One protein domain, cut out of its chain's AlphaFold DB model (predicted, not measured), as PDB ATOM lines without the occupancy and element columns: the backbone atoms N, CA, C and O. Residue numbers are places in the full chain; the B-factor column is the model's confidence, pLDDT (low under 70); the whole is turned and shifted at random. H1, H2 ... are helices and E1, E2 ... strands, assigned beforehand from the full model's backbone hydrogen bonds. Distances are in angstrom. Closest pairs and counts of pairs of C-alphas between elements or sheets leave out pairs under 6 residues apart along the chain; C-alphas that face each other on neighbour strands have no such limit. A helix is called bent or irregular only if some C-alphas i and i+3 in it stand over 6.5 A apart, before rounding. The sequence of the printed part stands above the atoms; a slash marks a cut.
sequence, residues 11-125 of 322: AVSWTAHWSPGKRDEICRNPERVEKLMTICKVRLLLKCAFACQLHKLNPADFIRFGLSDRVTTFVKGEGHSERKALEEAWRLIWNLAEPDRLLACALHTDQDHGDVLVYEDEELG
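AT A GLANCE: This is residues 11 to 125 of the 322 residues of the protein "Hypothetical protein" of Symbiodinium sp. CCMP2592 (UniProt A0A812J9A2). A loose, open model: the long helix H2 and the arm H5a pack on each other at a slant, a thin two-stranded ribbon, E1 and E2, reaches away from the start of H5a to the little helix H4 at its tip, and residues 108 to 125, with the arm H5b, stick out as a free tail. The short H1 makes a corner with H2 near residue 30, and beyond residue 49 of H2 the link of residues 50 to 58 folds back to the short H3. The printed part has 115 residues, with five named helices and two named strands in the order H1, H2, H3, E1, H4, E2, H5; the sheet, E1 - E2, is antiparallel and the class is mostly helix. The radius of gyration of the C-alphas is 18.1 A, and the spans are 48 by 44 by 36 A.

IN THESE COORDINATES: Begin at residues 11 to 22, which hold no named element. Find C-alpha 23 at (207.727, 254.878, 164.138), where H1, residues 23 to 28, begins. H2, residues 30 to 49, runs 28.5 A, and H3 takes residues 59 to 64. Look next for E1 at residues 72 to 75, 10.6 A long, then H4 at residues 82 to 86, with C-alpha 82 at (222.792, 260.191, 194.471), and E2 at residues 92 to 95, 9.6 A long. H5, residues 98 to 120, was assigned as one helix by its hydrogen bonds but is bent: C-alphas 107 and 110 are 8.3 A apart. Its arms are H5a, residues 98 to 107, 14.0 A, and H5b, residues 110 to 120, 15.7 A, ending at C-alpha 120 at (187.442, 259.163, 187.379).

HOW THE PARTS SIT: H1 and H2 only just touch, with 3 pairs of C-alphas within 8 A, and only at the corner by their link; the closest C-alphas are those of Ile 26 and Arg 32, 5.5 A. H2 touches H5a with residues 36 to 44 alone, at a steep tilt of 54 degrees, the same way; the closest C-alphas are those of Cys 40 and Pro 99, 5.3 A. H2 and H3 are apart. E1 and E2 are antiparallel at 149 degrees; look for N 74 and O 93 at 3.1 A and N 95 and O 72 at 2.8 A, within hydrogen-bond range. The lines of H5a and H5b stand at a steep tilt of 66 degrees. Every O i to N i+4 pair is within hydrogen-bond range in H1, H2, H3, H4 and H5a, but 4 of 7 in H5b.

THE WHOLE: The C-alphas farthest apart, of Ala 49 and Glu 82, are 50.4 A from each other. The printed part has no cut, and no link between elements is long. Residues 82 to 87, of which 82 to 86 belong to H4, stand free. Mean pLDDT of the printed part is 77.4; look for values under 70 at residues 11 to 21 and 109 to 125.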
ATOM      1  N   ALA A  11     212.932 256.467 170.560       44.16
ATOM      2  CA  ALA A  11     212.130 255.558 169.735       44.16
ATOM      3  C   ALA A  11     212.945 254.634 168.800       44.16
ATOM      4  O   ALA A  11     212.362 253.893 168.013       44.16
ATOM      5  N   VAL A  12     214.283 254.661 168.857       40.34
ATOM      6  CA  VAL A  12     215.158 254.014 167.849       40.34
ATOM      7  C   VAL A  12     215.165 252.470 167.887       40.34
ATOM      8  O   VAL A  12     215.779 251.845 167.030       40.34
ATOM      9  N   SER A  13     214.435 251.802 168.788       47.59
ATOM     10  CA  SER A  13     214.480 250.329 168.891       47.59
ATOM     11  C   SER A  13     213.180 249.581 168.563       47.59
ATOM     12  O   SER A  13     213.164 248.356 168.667       47.59
ATOM     13  N   TRP A  14     212.084 250.257 168.206       50.38
ATOM     14  CA  TRP A  14     210.730 249.678 168.342       50.38
ATOM     15  C   TRP A  14     210.352 248.650 167.257       50.38
ATOM     16  O   TRP A  14     209.399 247.886 167.402       50.38
ATOM     17  N   THR A  15     211.155 248.577 166.197       53.34
ATOM     18  CA  THR A  15     210.993 247.660 165.056       53.34
ATOM     19  C   THR A  15     212.329 247.212 164.476       53.34
ATOM     20  O   THR A  15     212.352 246.680 163.369       53.34
ATOM     21  N   ALA A  16     213.442 247.404 165.193       56.38
ATOM     22  CA  ALA A  16     214.792 247.209 164.654       56.38
ATOM     23  C   ALA A  16     215.000 245.834 163.993       56.38
ATOM     24  O   ALA A  16     215.802 245.713 163.073       56.38
ATOM     25  N   HIS A  17     214.245 244.816 164.421       63.56
ATOM     26  CA  HIS A  17     214.309 243.484 163.837       63.56
ATOM     27  C   HIS A  17     213.625 243.349 162.462       63.56
ATOM     28  O   HIS A  17     214.091 242.577 161.633       63.56
ATOM     29  N   TRP A  18     212.553 244.106 162.203       63.50
ATOM     30  CA  TRP A  18     211.694 243.959 161.015       63.50
ATOM     31  C   TRP A  18     211.788 245.141 160.048       63.50
ATOM     32  O   TRP A  18     211.723 244.979 158.832       63.50
ATOM     33  N   SER A  19     211.922 246.348 160.588       67.19
ATOM     34  CA  SER A  19     212.095 247.574 159.822       67.19
ATOM     35  C   SER A  19     212.843 248.587 160.688       67.19
ATOM     36  O   SER A  19     212.221 249.243 161.529       67.19
ATOM     37  N   PRO A  20     214.177 248.707 160.550       67.62
ATOM     38  CA  PRO A  20     214.918 249.737 161.260       67.62
ATOM     39  C   PRO A  20     214.416 251.123 160.832       67.62
ATOM     40  O   PRO A  20     214.169 251.387 159.649       67.62
ATOM     41  N   GLY A  21     214.230 251.997 161.815       68.00
ATOM     42  CA  GLY A  21     213.700 253.341 161.616       68.00
ATOM     43  C   GLY A  21     212.804 253.782 162.764       68.00
ATOM     44  O   GLY A  21     212.469 253.001 163.658       68.00
ATOM     45  N   LYS A  22     212.427 255.057 162.747       72.25
ATOM     46  CA  LYS A  22     211.473 255.622 163.710       72.25
ATOM     47  C   LYS A  22     210.049 255.195 163.356       72.25
ATOM     48  O   LYS A  22     209.729 254.967 162.191       72.25
ATOM     49  N   ARG A  23     209.157 255.164 164.350       72.38
ATOM     50  CA  ARG A  23     207.727 254.878 164.138       72.38
ATOM     51  C   ARG A  23     207.116 255.771 163.056       72.38
ATOM     52  O   ARG A  23     206.458 255.261 162.159       72.38
ATOM     53  N   ASP A  24     207.402 257.070 163.092       74.38
ATOM     54  CA  ASP A  24     206.897 258.019 162.094       74.38
ATOM     55  C   ASP A  24     207.368 257.680 160.674       74.38
ATOM     56  O   ASP A  24     206.617 257.839 159.718       74.38
ATOM     57  N   GLU A  25     208.592 257.169 160.522       78.12
ATOM     58  CA  GLU A  25     209.131 256.740 159.225       78.12
ATOM     59  C   GLU A  25     208.425 255.481 158.715       78.12
ATOM     60  O   GLU A  25     208.176 255.351 157.518       78.12
ATOM     61  N   ILE A  26     208.065 254.566 159.619       77.75
ATOM     62  CA  ILE A  26     207.257 253.390 159.285       77.75
ATOM     63  C   ILE A  26     205.859 253.824 158.864       77.75
ATOM     64  O   ILE A  26     205.409 253.420 157.800       77.75
ATOM     65  N   CYS A  27     205.197 254.675 159.649       76.88
ATOM     66  CA  CYS A  27     203.836 255.133 159.374       76.88
ATOM     67  C   CYS A  27     203.723 255.951 158.081       76.88
ATOM     68  O   CYS A  27     202.676 255.932 157.442       76.88
ATOM     69  N   ARG A  28     204.787 256.658 157.678       84.31
ATOM     70  CA  ARG A  28     204.831 257.417 156.417       84.31
ATOM     71  C   ARG A  28     205.143 256.555 155.193       84.31
ATOM     72  O   ARG A  28     204.967 257.029 154.076       84.31
ATOM     73  N   ASN A  29     205.614 255.321 155.376       84.94
ATOM     74  CA  ASN A  29     205.953 254.424 154.277       84.94
ATOM     75  C   ASN A  29     204.873 253.331 154.121       84.94
ATOM     76  O   ASN A  29     204.814 252.417 154.951       84.94
ATOM     77  N   PRO A  30     204.049 253.371 153.058       87.62
ATOM     78  CA  PRO A  30     202.919 252.455 152.899       87.62
ATOM     79  C   PRO A  30     203.346 250.982 152.824       87.62
ATOM     80  O   PRO A  30     202.689 250.134 153.422       87.62
ATOM     81  N   GLU A  31     204.482 250.670 152.197       88.25
ATOM     82  CA  GLU A  31     204.996 249.295 152.120       88.25
ATOM     83  C   GLU A  31     205.407 248.759 153.498       88.25
ATOM     84  O   GLU A  31     205.222 247.580 153.813       88.25
ATOM     85  N   ARG A  32     205.987 249.617 154.350       83.88
ATOM     86  CA  ARG A  32     206.358 249.235 155.722       83.88
ATOM     87  C   ARG A  32     205.118 249.014 156.581       83.88
ATOM     88  O   ARG A  32     205.093 248.055 157.353       83.88
ATOM     89  N   VAL A  33     204.095 249.856 156.424       83.38
ATOM     90  CA  VAL A  33     202.793 249.668 157.081       83.38
ATOM     91  C   VAL A  33     202.155 248.354 156.637       83.38
ATOM     92  O   VAL A  33     201.730 247.574 157.484       83.38
ATOM     93  N   GLU A  34     202.135 248.055 155.339       85.06
ATOM     94  CA  GLU A  34     201.560 246.815 154.813       85.06
ATOM     95  C   GLU A  34     202.251 245.567 155.384       85.06
ATOM     96  O   GLU A  34     201.585 244.639 155.859       85.06
ATOM     97  N   LYS A  35     203.589 245.559 155.422       84.38
ATOM     98  CA  LYS A  35     204.368 244.475 156.044       84.38
ATOM     99  C   LYS A  35     204.055 244.331 157.532       84.38
ATOM    100  O   LYS A  35     203.800 243.220 157.998       84.38
ATOM    101  N   LEU A  36     204.019 245.441 158.271       84.31
ATOM    102  CA  LEU A  36     203.676 245.457 159.695       84.31
ATOM    103  C   LEU A  36     202.274 244.880 159.942       84.31
ATOM    104  O   LEU A  36     202.100 244.015 160.802       84.31
ATOM    105  N   MET A  37     201.285 245.304 159.155       85.81
ATOM    106  CA  MET A  37     199.913 244.809 159.252       85.81
ATOM    107  C   MET A  37     199.809 243.330 158.884       85.81
ATOM    108  O   MET A  37     199.053 242.596 159.518       85.81
ATOM    109  N   THR A  38     200.587 242.866 157.907       85.12
ATOM    110  CA  THR A  38     200.666 241.445 157.546       85.12
ATOM    111  C   THR A  38     201.179 240.609 158.718       85.12
ATOM    112  O   THR A  38     200.553 239.609 159.070       85.12
ATOM    113  N   ILE A  39     202.243 241.053 159.396       85.94
ATOM    114  CA  ILE A  39     202.765 240.387 160.602       85.94
ATOM    115  C   ILE A  39     201.704 240.363 161.709       85.94
ATOM    116  O   ILE A  39     201.473 239.312 162.308       85.94
ATOM    117  N   CYS A  40     201.014 241.484 161.951       87.00
ATOM    118  CA  CYS A  40     199.932 241.550 162.938       87.00
ATOM    119  C   CYS A  40     198.827 240.529 162.629       87.00
ATOM    120  O   CYS A  40     198.432 239.768 163.510       87.00
ATOM    121  N   LYS A  41     198.364 240.461 161.374       85.50
ATOM    122  CA  LYS A  41     197.329 239.510 160.938       85.50
ATOM    123  C   LYS A  41     197.764 238.061 161.160       85.50
ATOM    124  O   LYS A  41     197.015 237.292 161.755       85.50
ATOM    125  N   VAL A  42     198.976 237.697 160.735       85.62
ATOM    126  CA  VAL A  42     199.514 236.336 160.913       85.62
ATOM    127  C   VAL A  42     199.606 235.972 162.395       85.62
ATOM    128  O   VAL A  42     199.170 234.895 162.794       85.62
ATOM    129  N   ARG A  43     200.107 236.879 163.239       89.12
ATOM    130  CA  ARG A  43     200.191 236.655 164.689       89.12
ATOM    131  C   ARG A  43     198.831 236.533 165.351       89.12
ATOM    132  O   ARG A  43     198.668 235.693 166.230       89.12
ATOM    133  N   LEU A  44     197.862 237.348 164.945       87.94
ATOM    134  CA  LEU A  44     196.496 237.241 165.442       87.94
ATOM    135  C   LEU A  44     195.913 235.864 165.104       87.94
ATOM    136  O   LEU A  44     195.399 235.195 165.994       87.94
ATOM    137  N   LEU A  45     196.075 235.403 163.860       86.00
ATOM    138  CA  LEU A  45     195.644 234.068 163.438       86.00
ATOM    139  C   LEU A  45     196.340 232.957 164.233       86.00
ATOM    140  O   LEU A  45     195.672 232.029 164.685       86.00
ATOM    141  N   LEU A  46     197.650 233.068 164.474       85.31
ATOM    142  CA  LEU A  46     198.376 232.123 165.324       85.31
ATOM    143  C   LEU A  46     197.840 232.136 166.763       85.31
ATOM    144  O   LEU A  46     197.563 231.079 167.320       85.31
ATOM    145  N   LYS A  47     197.613 233.310 167.368       89.88
ATOM    146  CA  LYS A  47     197.011 233.407 168.711       89.88
ATOM    147  C   LYS A  47     195.629 232.754 168.755       89.88
ATOM    148  O   LYS A  47     195.331 232.047 169.713       89.88
ATOM    149  N   CYS A  48     194.823 232.928 167.711       86.00
ATOM    150  CA  CYS A  48     193.534 232.259 167.569       86.00
ATOM    151  C   CYS A  48     193.683 230.730 167.466       86.00
ATOM    152  O   CYS A  48     192.962 230.007 168.150       86.00
ATOM    153  N   ALA A  49     194.656 230.226 166.699       87.19
ATOM    154  CA  ALA A  49     194.952 228.792 166.613       87.19
ATOM    155  C   ALA A  49     195.400 228.202 167.966       87.19
ATOM    156  O   ALA A  49     195.055 227.072 168.308       87.19
ATOM    157  N   PHE A  50     196.109 228.991 168.776       86.69
ATOM    158  CA  PHE A  50     196.531 228.617 170.126       86.69
ATOM    159  C   PHE A  50     195.510 228.961 171.218       86.69
ATOM    160  O   PHE A  50     195.810 228.727 172.387       86.69
ATOM    161  N   ALA A  51     194.318 229.486 170.908       84.88
ATOM    162  CA  ALA A  51     193.426 230.107 171.899       84.88
ATOM    163  C   ALA A  51     193.153 229.229 173.138       84.88
ATOM    164  O   ALA A  51     193.228 229.703 174.272       84.88
ATOM    165  N   CYS A  52     192.932 227.924 172.943       83.38
ATOM    166  CA  CYS A  52     192.687 226.963 174.026       83.38
ATOM    167  C   CYS A  52     193.931 226.628 174.872       83.38
ATOM    168  O   CYS A  52     193.810 226.000 175.921       83.38
ATOM    169  N   GLN A  53     195.124 227.004 174.418       90.06
ATOM    170  CA  GLN A  53     196.410 226.683 175.037       90.06
ATOM    171  C   GLN A  53     197.212 227.929 175.438       90.06
ATOM    172  O   GLN A  53     198.179 227.781 176.177       90.06
ATOM    173  N   LEU A  54     196.808 229.142 175.028       85.50
ATOM    174  CA  LEU A  54     197.535 230.392 175.304       85.50
ATOM    175  C   LEU A  54     197.873 230.571 176.793       85.50
ATOM    176  O   LEU A  54     198.977 230.984 177.123       85.50
ATOM    177  N   HIS A  55     196.957 230.201 177.690       85.88
ATOM    178  CA  HIS A  55     197.149 230.296 179.143       85.88
ATOM    179  C   HIS A  55     198.214 229.334 179.706       85.88
ATOM    180  O   HIS A  55     198.622 229.484 180.854       85.88
ATOM    181  N   LYS A  56     198.641 228.331 178.928       89.69
ATOM    182  CA  LYS A  56     199.689 227.364 179.297       89.69
ATOM    183  C   LYS A  56     201.066 227.759 178.767       89.69
ATOM    184  O   LYS A  56     202.058 227.176 179.194       89.69
ATOM    185  N   LEU A  57     201.125 228.705 177.831       89.62
ATOM    186  CA  LEU A  57     202.368 229.138 177.209       89.62
ATOM    187  C   LEU A  57     203.086 230.132 178.121       89.62
ATOM    188  O   LEU A  57     202.495 231.106 178.589       89.62
ATOM    189  N   ASN A  58     204.375 229.909 178.358       92.00
ATOM    190  CA  ASN A  58     205.214 230.901 179.026       92.00
ATOM    191  C   ASN A  58     205.749 231.932 178.000       92.00
ATOM    192  O   ASN A  58     205.685 231.690 176.793       92.00
ATOM    193  N   PRO A  59     206.324 233.072 178.427       88.31
ATOM    194  CA  PRO A  59     206.831 234.084 177.495       88.31
ATOM    195  C   PRO A  59     207.868 233.576 176.476       88.31
ATOM    196  O   PRO A  59     207.918 234.079 175.355       88.31
ATOM    197  N   ALA A  60     208.683 232.575 176.825       88.88
ATOM    198  CA  ALA A  60     209.637 231.986 175.886       88.88
ATOM    199  C   ALA A  60     208.926 231.160 174.802       88.88
ATOM    200  O   ALA A  60     209.334 231.205 173.644       88.88
ATOM    201  N   ASP A  61     207.836 230.473 175.151       91.38
ATOM    202  CA  ASP A  61     206.991 229.759 174.192       91.38
ATOM    203  C   ASP A  61     206.295 230.727 173.229       91.38
ATOM    204  O   ASP A  61     206.245 230.465 172.029       91.38
ATOM    205  N   PHE A  62     205.830 231.883 173.717       90.50
ATOM    206  CA  PHE A  62     205.268 232.930 172.854       90.50
ATOM    207  C   PHE A  62     206.257 233.371 171.771       90.50
ATOM    208  O   PHE A  62     205.877 233.499 170.608       90.50
ATOM    209  N   ILE A  63     207.530 233.553 172.132       88.50
ATOM    210  CA  ILE A  63     208.583 233.903 171.173       88.50
ATOM    211  C   ILE A  63     208.875 232.725 170.241       88.50
ATOM    212  O   ILE A  63     208.903 232.884 169.021       88.50
ATOM    213  N   ARG A  64     209.051 231.522 170.800       89.31
ATOM    214  CA  ARG A  64     209.365 230.300 170.046       89.31
ATOM    215  C   ARG A  64     208.312 229.976 168.985       89.31
ATOM    216  O   ARG A  64     208.675 229.538 167.899       89.31
ATOM    217  N   PHE A  65     207.033 230.181 169.289       89.31
ATOM    218  CA  PHE A  65     205.922 229.932 168.368       89.31
ATOM    219  C   PHE A  65     205.586 231.134 167.472       89.31
ATOM    220  O   PHE A  65     204.613 231.084 166.723       89.31
ATOM    221  N   GLY A  66     206.363 232.221 167.536       87.75
ATOM    222  CA  GLY A  66     206.138 233.420 166.725       87.75
ATOM    223  C   GLY A  66     204.886 234.215 167.110       87.75
ATOM    224  O   GLY A  66     204.433 235.053 166.333       87.75
ATOM    225  N   LEU A  67     204.326 233.974 168.301       88.75
ATOM    226  CA  LEU A  67     203.163 234.684 168.844       88.75
ATOM    227  C   LEU A  67     203.523 236.077 169.376       88.75
ATOM    228  O   LEU A  67     202.638 236.923 169.532       88.75
ATOM    229  N   SER A  68     204.797 236.308 169.697       90.81
ATOM    230  CA  SER A  68     205.346 237.605 170.107       90.81
ATOM    231  C   SER A  68     206.823 237.718 169.738       90.81
ATOM    232  O   SER A  68     207.502 236.712 169.547       90.81
ATOM    233  N   ASP A  69     207.328 238.940 169.646       88.81
ATOM    234  CA  ASP A  69     208.755 239.213 169.553       88.81
ATOM    235  C   ASP A  69     209.411 239.225 170.935       88.81
ATOM    236  O   ASP A  69     208.776 239.351 171.988       88.81
ATOM    237  N   ARG A  70     210.741 239.129 170.930       85.94
ATOM    238  CA  ARG A  70     211.534 239.300 172.142       85.94
ATOM    239  C   ARG A  70     211.442 240.746 172.628       85.94
ATOM    240  O   ARG A  70     211.842 241.670 171.922       85.94
ATOM    241  N   VAL A  71     211.000 240.918 173.871       86.00
ATOM    242  CA  VAL A  71     211.024 242.213 174.561       86.00
ATOM    243  C   VAL A  71     212.472 242.668 174.725       86.00
ATOM    244  O   VAL A  71     213.324 241.918 175.211       86.00
ATOM    245  N   THR A  72     212.751 243.902 174.321       81.75
ATOM    246  CA  THR A  72     214.049 244.542 174.562       81.75
ATOM    247  C   THR A  72     213.958 245.402 175.813       81.75
ATOM    248  O   THR A  72     212.894 245.921 176.135       81.75
ATOM    249  N   THR A  73     215.050 245.531 176.563       82.19
ATOM    250  CA  THR A  73     215.079 246.374 177.766       82.19
ATOM    251  C   THR A  73     216.183 247.407 177.646       82.19
ATOM    252  O   THR A  73     217.232 247.137 177.064       82.19
ATOM    253  N   PHE A  74     215.936 248.600 178.173       83.81
ATOM    254  CA  PHE A  74     216.950 249.643 178.270       83.81
ATOM    255  C   PHE A  74     216.788 250.431 179.568       83.81
ATOM    256  O   PHE A  74     215.696 250.511 180.136       83.81
ATOM    257  N   VAL A  75     217.889 251.006 180.045       84.62
ATOM    258  CA  VAL A  75     217.890 251.879 181.219       84.62
ATOM    259  C   VAL A  75     217.316 253.236 180.828       84.62
ATOM    260  O   VAL A  75     217.757 253.857 179.858       84.62
ATOM    261  N   LYS A  76     216.321 253.713 181.576       86.44
ATOM    262  CA  LYS A  76     215.719 255.021 181.332       86.44
ATOM    263  C   LYS A  76     216.735 256.125 181.633       86.44
ATOM    264  O   LYS A  76     217.133 256.287 182.778       86.44
ATOM    265  N   GLY A  77     217.094 256.919 180.624       84.81
ATOM    266  CA  GLY A  77     217.904 258.127 180.804       84.81
ATOM    267  C   GLY A  77     217.096 259.249 181.462       84.81
ATOM    268  O   GLY A  77     216.536 260.096 180.762       84.81
ATOM    269  N   GLU A  78     216.984 259.218 182.788       85.75
ATOM    270  CA  GLU A  78     216.384 260.266 183.620       85.75
ATOM    271  C   GLU A  78     217.371 260.728 184.703       85.75
ATOM    272  O   GLU A  78     218.365 260.060 184.970       85.75
ATOM    273  N   GLY A  79     217.127 261.889 185.316       86.25
ATOM    274  CA  GLY A  79     217.922 262.316 186.468       86.25
ATOM    275  C   GLY A  79     217.720 261.351 187.639       86.25
ATOM    276  O   GLY A  79     216.582 261.043 188.001       86.25
ATOM    277  N   HIS A  80     218.815 260.879 188.236       87.50
ATOM    278  CA  HIS A  80     218.791 259.992 189.398       87.50
ATOM    279  C   HIS A  80     219.311 260.730 190.635       87.50
ATOM    280  O   HIS A  80     220.238 261.531 190.536       87.50
ATOM    281  N   SER A  81     218.716 260.471 191.804       91.31
ATOM    282  CA  SER A  81     219.290 260.935 193.070       91.31
ATOM    283  C   SER A  81     220.595 260.191 193.349       91.31
ATOM    284  O   SER A  81     220.737 259.036 192.947       91.31
ATOM    285  N   GLU A  82     221.514 260.813 194.088       92.06
ATOM    286  CA  GLU A  82     222.792 260.191 194.471       92.06
ATOM    287  C   GLU A  82     222.583 258.815 195.104       92.06
ATOM    288  O   GLU A  82     223.217 257.843 194.709       92.06
ATOM    289  N   ARG A  83     221.594 258.697 195.999       94.88
ATOM    290  CA  ARG A  83     221.204 257.416 196.597       94.88
ATOM    291  C   ARG A  83     220.844 256.354 195.551       94.88
ATOM    292  O   ARG A  83     221.327 255.236 195.646       94.88
ATOM    293  N   LYS A  84     220.017 256.683 194.550       91.94
ATOM    294  CA  LYS A  84     219.627 255.724 193.498       91.94
ATOM    295  C   LYS A  84     220.791 255.346 192.592       91.94
ATOM    296  O   LYS A  84     220.819 254.220 192.110       91.94
ATOM    297  N   ALA A  85     221.706 256.282 192.348       88.69
ATOM    298  CA  ALA A  85     222.919 256.014 191.592       88.69
ATOM    299  C   ALA A  85     223.845 255.057 192.363       88.69
ATOM    300  O   ALA A  85     224.303 254.078 191.787       88.69
ATOM    301  N   LEU A  86     224.042 255.292 193.667       92.50
ATOM    302  CA  LEU A  86     224.831 254.426 194.554       92.50
ATOM    303  C   LEU A  86     224.229 253.025 194.701       92.50
ATOM    304  O   LEU A  86     224.954 252.039 194.720       92.50
ATOM    305  N   GLU A  87     222.904 252.935 194.805       94.44
ATOM    306  CA  GLU A  87     222.180 251.665 194.933       94.44
ATOM    307  C   GLU A  87     221.971 250.952 193.581       94.44
ATOM    308  O   GLU A  87     221.339 249.898 193.549       94.44
ATOM    309  N   GLU A  88     222.431 251.530 192.462       89.81
ATOM    310  CA  GLU A  88     222.162 251.054 191.096       89.81
ATOM    311  C   GLU A  88     220.668 250.742 190.850       89.81
ATOM    312  O   GLU A  88     220.285 249.824 190.119       89.81
ATOM    313  N   ALA A  89     219.786 251.541 191.452       89.88
ATOM    314  CA  ALA A  89     218.336 251.363 191.410       89.88
ATOM    315  C   ALA A  89     217.727 252.009 190.151       89.88
ATOM    316  O   ALA A  89     216.823 252.855 190.215       89.88
ATOM    317  N   TRP A  90     218.258 251.631 188.989       89.56
ATOM    318  CA  TRP A  90     217.869 252.171 187.691       89.56
ATOM    319  C   TRP A  90     216.484 251.678 187.270       89.56
ATOM    320  O   TRP A  90     216.136 250.505 187.421       89.56
ATOM    321  N   ARG A  91     215.687 252.563 186.664       84.69
ATOM    322  CA  ARG A  91     214.436 252.145 186.024       84.69
ATOM    323  C   ARG A  91     214.737 251.503 184.677       84.69
ATOM    324  O   ARG A  91     215.335 252.131 183.804       84.69
ATOM    325  N   LEU A  92     214.261 250.277 184.501       85.38
ATOM    326  CA  LEU A  92     214.287 249.577 183.224       85.38
ATOM    327  C   LEU A  92     212.977 249.819 182.482       85.38
ATOM    328  O   LEU A  92     211.899 249.664 183.054       85.38
ATOM    329  N   ILE A  93     213.068 250.169 181.203       82.88
ATOM    330  CA  ILE A  93     211.919 250.236 180.300       82.88
ATOM    331  C   ILE A  93     211.906 248.987 179.435       82.88
ATOM    332  O   ILE A  93     212.926 248.599 178.866       82.88
ATOM    333  N   TRP A  94     210.735 248.363 179.362       84.12
ATOM    334  CA  TRP A  94     210.478 247.178 178.560       84.12
ATOM    335  C   TRP A  94     209.852 247.629 177.243       84.12
ATOM    336  O   TRP A  94     208.752 248.174 177.226       84.12
ATOM    337  N   ASN A  95     210.563 247.415 176.145       81.38
ATOM    338  CA  ASN A  95     210.117 247.753 174.803       81.38
ATOM    339  C   ASN A  95     209.517 246.525 174.130       81.38
ATOM    340  O   ASN A  95     210.222 245.563 173.804       81.38
ATOM    341  N   LEU A  96     208.207 246.598 173.905       83.31
ATOM    342  CA  LEU A  96     207.478 245.685 173.035       83.31
ATOM    343  C   LEU A  96     207.781 246.014 171.571       83.31
ATOM    344  O   LEU A  96     207.986 247.178 171.220       83.31
ATOM    345  N   ALA A  97     207.776 244.997 170.712       83.38
ATOM    346  CA  ALA A  97     207.814 245.230 169.277       83.38
ATOM    347  C   ALA A  97     206.479 245.817 168.797       83.38
ATOM    348  O   ALA A  97     205.415 245.498 169.333       83.38
ATOM    349  N   GLU A  98     206.526 246.644 167.754       82.94
ATOM    350  CA  GLU A  98     205.333 247.318 167.228       82.94
ATOM    351  C   GLU A  98     204.169 246.372 166.863       82.94
ATOM    352  O   GLU A  98     203.038 246.701 167.225       82.94
ATOM    353  N   PRO A  99     204.375 245.191 166.233       87.25
ATOM    354  CA  PRO A  99     203.262 244.280 165.978       87.25
ATOM    355  C   PRO A  99     202.588 243.804 167.271       87.25
ATOM    356  O   PRO A  99     201.365 243.718 167.333       87.25
ATOM    357  N   ASP A 100     203.362 243.537 168.325       88.69
ATOM    358  CA  ASP A 100     202.816 243.087 169.608       88.69
ATOM    359  C   ASP A 100     202.082 244.211 170.329       88.69
ATOM    360  O   ASP A 100     201.033 243.965 170.919       88.69
ATOM    361  N   ARG A 101     202.588 245.447 170.229       85.81
ATOM    362  CA  ARG A 101     201.908 246.642 170.737       85.81
ATOM    363  C   ARG A 101     200.569 246.850 170.034       85.81
ATOM    364  O   ARG A 101     199.566 247.058 170.705       85.81
ATOM    365  N   LEU A 102     200.535 246.775 168.702       83.69
ATOM    366  CA  LEU A 102     199.305 246.928 167.919       83.69
ATOM    367  C   LEU A 102     198.292 245.826 168.231       83.69
ATOM    368  O   LEU A 102     197.107 246.113 168.378       83.69
ATOM    369  N   LEU A 103     198.755 244.585 168.380       88.06
ATOM    370  CA  LEU A 103     197.903 243.477 168.801       88.06
ATOM    371  C   LEU A 103     197.397 243.654 170.227       88.06
ATOM    372  O   LEU A 103     196.236 243.370 170.475       88.06
ATOM    373  N   ALA A 104     198.237 244.120 171.152       85.19
ATOM    374  CA  ALA A 104     197.811 244.412 172.512       85.19
ATOM    375  C   ALA A 104     196.744 245.508 172.516       85.19
ATOM    376  O   ALA A 104     195.694 245.304 173.107       85.19
ATOM    377  N   CYS A 105     196.953 246.604 171.778       78.62
ATOM    378  CA  CYS A 105     195.922 247.620 171.591       78.62
ATOM    379  C   CYS A 105     194.640 246.984 171.044       78.62
ATOM    380  O   CYS A 105     193.610 247.101 171.680       78.62
ATOM    381  N   ALA A 106     194.696 246.243 169.935       78.56
ATOM    382  CA  ALA A 106     193.507 245.658 169.309       78.56
ATOM    383  C   ALA A 106     192.774 244.617 170.178       78.56
ATOM    384  O   ALA A 106     191.564 244.465 170.058       78.56
ATOM    385  N   LEU A 107     193.497 243.871 171.017       80.19
ATOM    386  CA  LEU A 107     192.930 242.832 171.883       80.19
ATOM    387  C   LEU A 107     192.477 243.368 173.247       80.19
ATOM    388  O   LEU A 107     191.687 242.706 173.919       80.19
ATOM    389  N   HIS A 108     192.990 244.528 173.659       73.56
ATOM    390  CA  HIS A 108     192.794 245.099 174.992       73.56
ATOM    391  C   HIS A 108     192.247 246.540 174.959       73.56
ATOM    392  O   HIS A 108     192.257 247.201 175.993       73.56
ATOM    393  N   THR A 109     191.737 247.028 173.815       55.12
ATOM    394  CA  THR A 109     191.245 248.414 173.622       55.12
ATOM    395  C   THR A 109     190.221 248.860 174.665       55.12
ATOM    396  O   THR A 109     190.162 250.046 174.977       55.12
ATOM    397  N   ASP A 110     189.442 247.931 175.221       51.62
ATOM    398  CA  ASP A 110     188.365 248.255 176.163       51.62
ATOM    399  C   ASP A 110     188.819 248.305 177.630       51.62
ATOM    400  O   ASP A 110     188.066 248.791 178.471       51.62
ATOM    401  N   GLN A 111     190.033 247.843 177.957       50.38
ATOM    402  CA  GLN A 111     190.532 247.888 179.340       50.38
ATOM    403  C   GLN A 111     191.124 249.249 179.735       50.38
ATOM    404  O   GLN A 111     191.144 249.557 180.917       50.38
ATOM    405  N   ASP A 112     191.568 250.093 178.797       49.12
ATOM    406  CA  ASP A 112     192.335 251.299 179.167       49.12
ATOM    407  C   ASP A 112     191.504 252.590 179.281       49.12
ATOM    408  O   ASP A 112     191.885 253.478 180.035       49.12
ATOM    409  N   HIS A 113     190.372 252.729 178.580       43.59
ATOM    410  CA  HIS A 113     189.564 253.962 178.649       43.59
ATOM    411  C   HIS A 113     188.277 253.807 179.461       43.59
ATOM    412  O   HIS A 113     187.902 254.726 180.183       43.59
ATOM    413  N   GLY A 114     187.617 252.648 179.377       44.94
ATOM    414  CA  GLY A 114     186.415 252.368 180.163       44.94
ATOM    415  C   GLY A 114     186.718 252.237 181.654       44.94
ATOM    416  O   GLY A 114     185.978 252.777 182.467       44.94
ATOM    417  N   ASP A 115     187.831 251.594 182.013       48.06
ATOM    418  CA  ASP A 115     188.218 251.437 183.418       48.06
ATOM    419  C   ASP A 115     188.731 252.762 184.013       48.06
ATOM    420  O   ASP A 115     188.409 253.069 185.155       48.06
ATOM    421  N   VAL A 116     189.438 253.602 183.242       48.06
ATOM    422  CA  VAL A 116     189.863 254.945 183.692       48.06
ATOM    423  C   VAL A 116     188.668 255.877 183.902       48.06
ATOM    424  O   VAL A 116     188.617 256.547 184.924       48.06
ATOM    425  N   LEU A 117     187.676 255.872 183.004       47.28
ATOM    426  CA  LEU A 117     186.454 256.667 183.185       47.28
ATOM    427  C   LEU A 117     185.630 256.188 184.385       47.28
ATOM    428  O   LEU A 117     185.089 257.011 185.106       47.28
ATOM    429  N   VAL A 118     185.587 254.877 184.648       51.59
ATOM    430  CA  VAL A 118     184.946 254.325 185.854       51.59
ATOM    431  C   VAL A 118     185.688 254.739 187.131       51.59
ATOM    432  O   VAL A 118     185.041 254.956 188.149       51.59
ATOM    433  N   TYR A 119     187.014 254.889 187.087       46.78
ATOM    434  CA  TYR A 119     187.798 255.392 188.221       46.78
ATOM    435  C   TYR A 119     187.716 256.921 188.388       46.78
ATOM    436  O   TYR A 119     187.745 257.399 189.519       46.78
ATOM    437  N   GLU A 120     187.586 257.698 187.310       46.78
ATOM    438  CA  GLU A 120     187.442 259.163 187.379       46.78
ATOM    439  C   GLU A 120     186.001 259.609 187.723       46.78
ATOM    440  O   GLU A 120     185.829 260.616 188.415       46.78
ATOM    441  N   ASP A 121     184.972 258.834 187.349       45.91
ATOM    442  CA  ASP A 121     183.573 259.048 187.781       45.91
ATOM    443  C   ASP A 121     183.368 258.792 189.289       45.91
ATOM    444  O   ASP A 121     182.430 259.324 189.887       45.91
ATOM    445  N   GLU A 122     184.239 258.004 189.934       50.47
ATOM    446  CA  GLU A 122     184.194 257.770 191.386       50.47
ATOM    447  C   GLU A 122     184.652 259.002 192.203       50.47
ATOM    448  O   GLU A 122     184.216 259.163 193.346       50.47
ATOM    449  N   GLU A 123     185.463 259.913 191.639       46.44
ATOM    450  CA  GLU A 123     185.955 261.113 192.348       46.44
ATOM    451  C   GLU A 123     185.153 262.394 192.071       46.44
ATOM    452  O   GLU A 123     185.099 263.291 192.920       46.44
ATOM    453  N   LEU A 124     184.494 262.510 190.918       43.69
ATOM    454  CA  LEU A 124     183.779 263.726 190.530       43.69
ATOM    455  C   LEU A 124     182.288 263.450 190.377       43.69
ATOM    456  O   LEU A 124     181.757 263.401 189.275       43.69
ATOM    457  N   GLY A 125     181.589 263.377 191.511       48.62
ATOM    458  CA  GLY A 125     180.126 263.428 191.585       48.62
ATOM    459  C   GLY A 125     179.550 264.734 191.019       48.62
ATOM    460  O   GLY A 125     179.078 265.596 191.762       48.62
TER     461      GLY A 125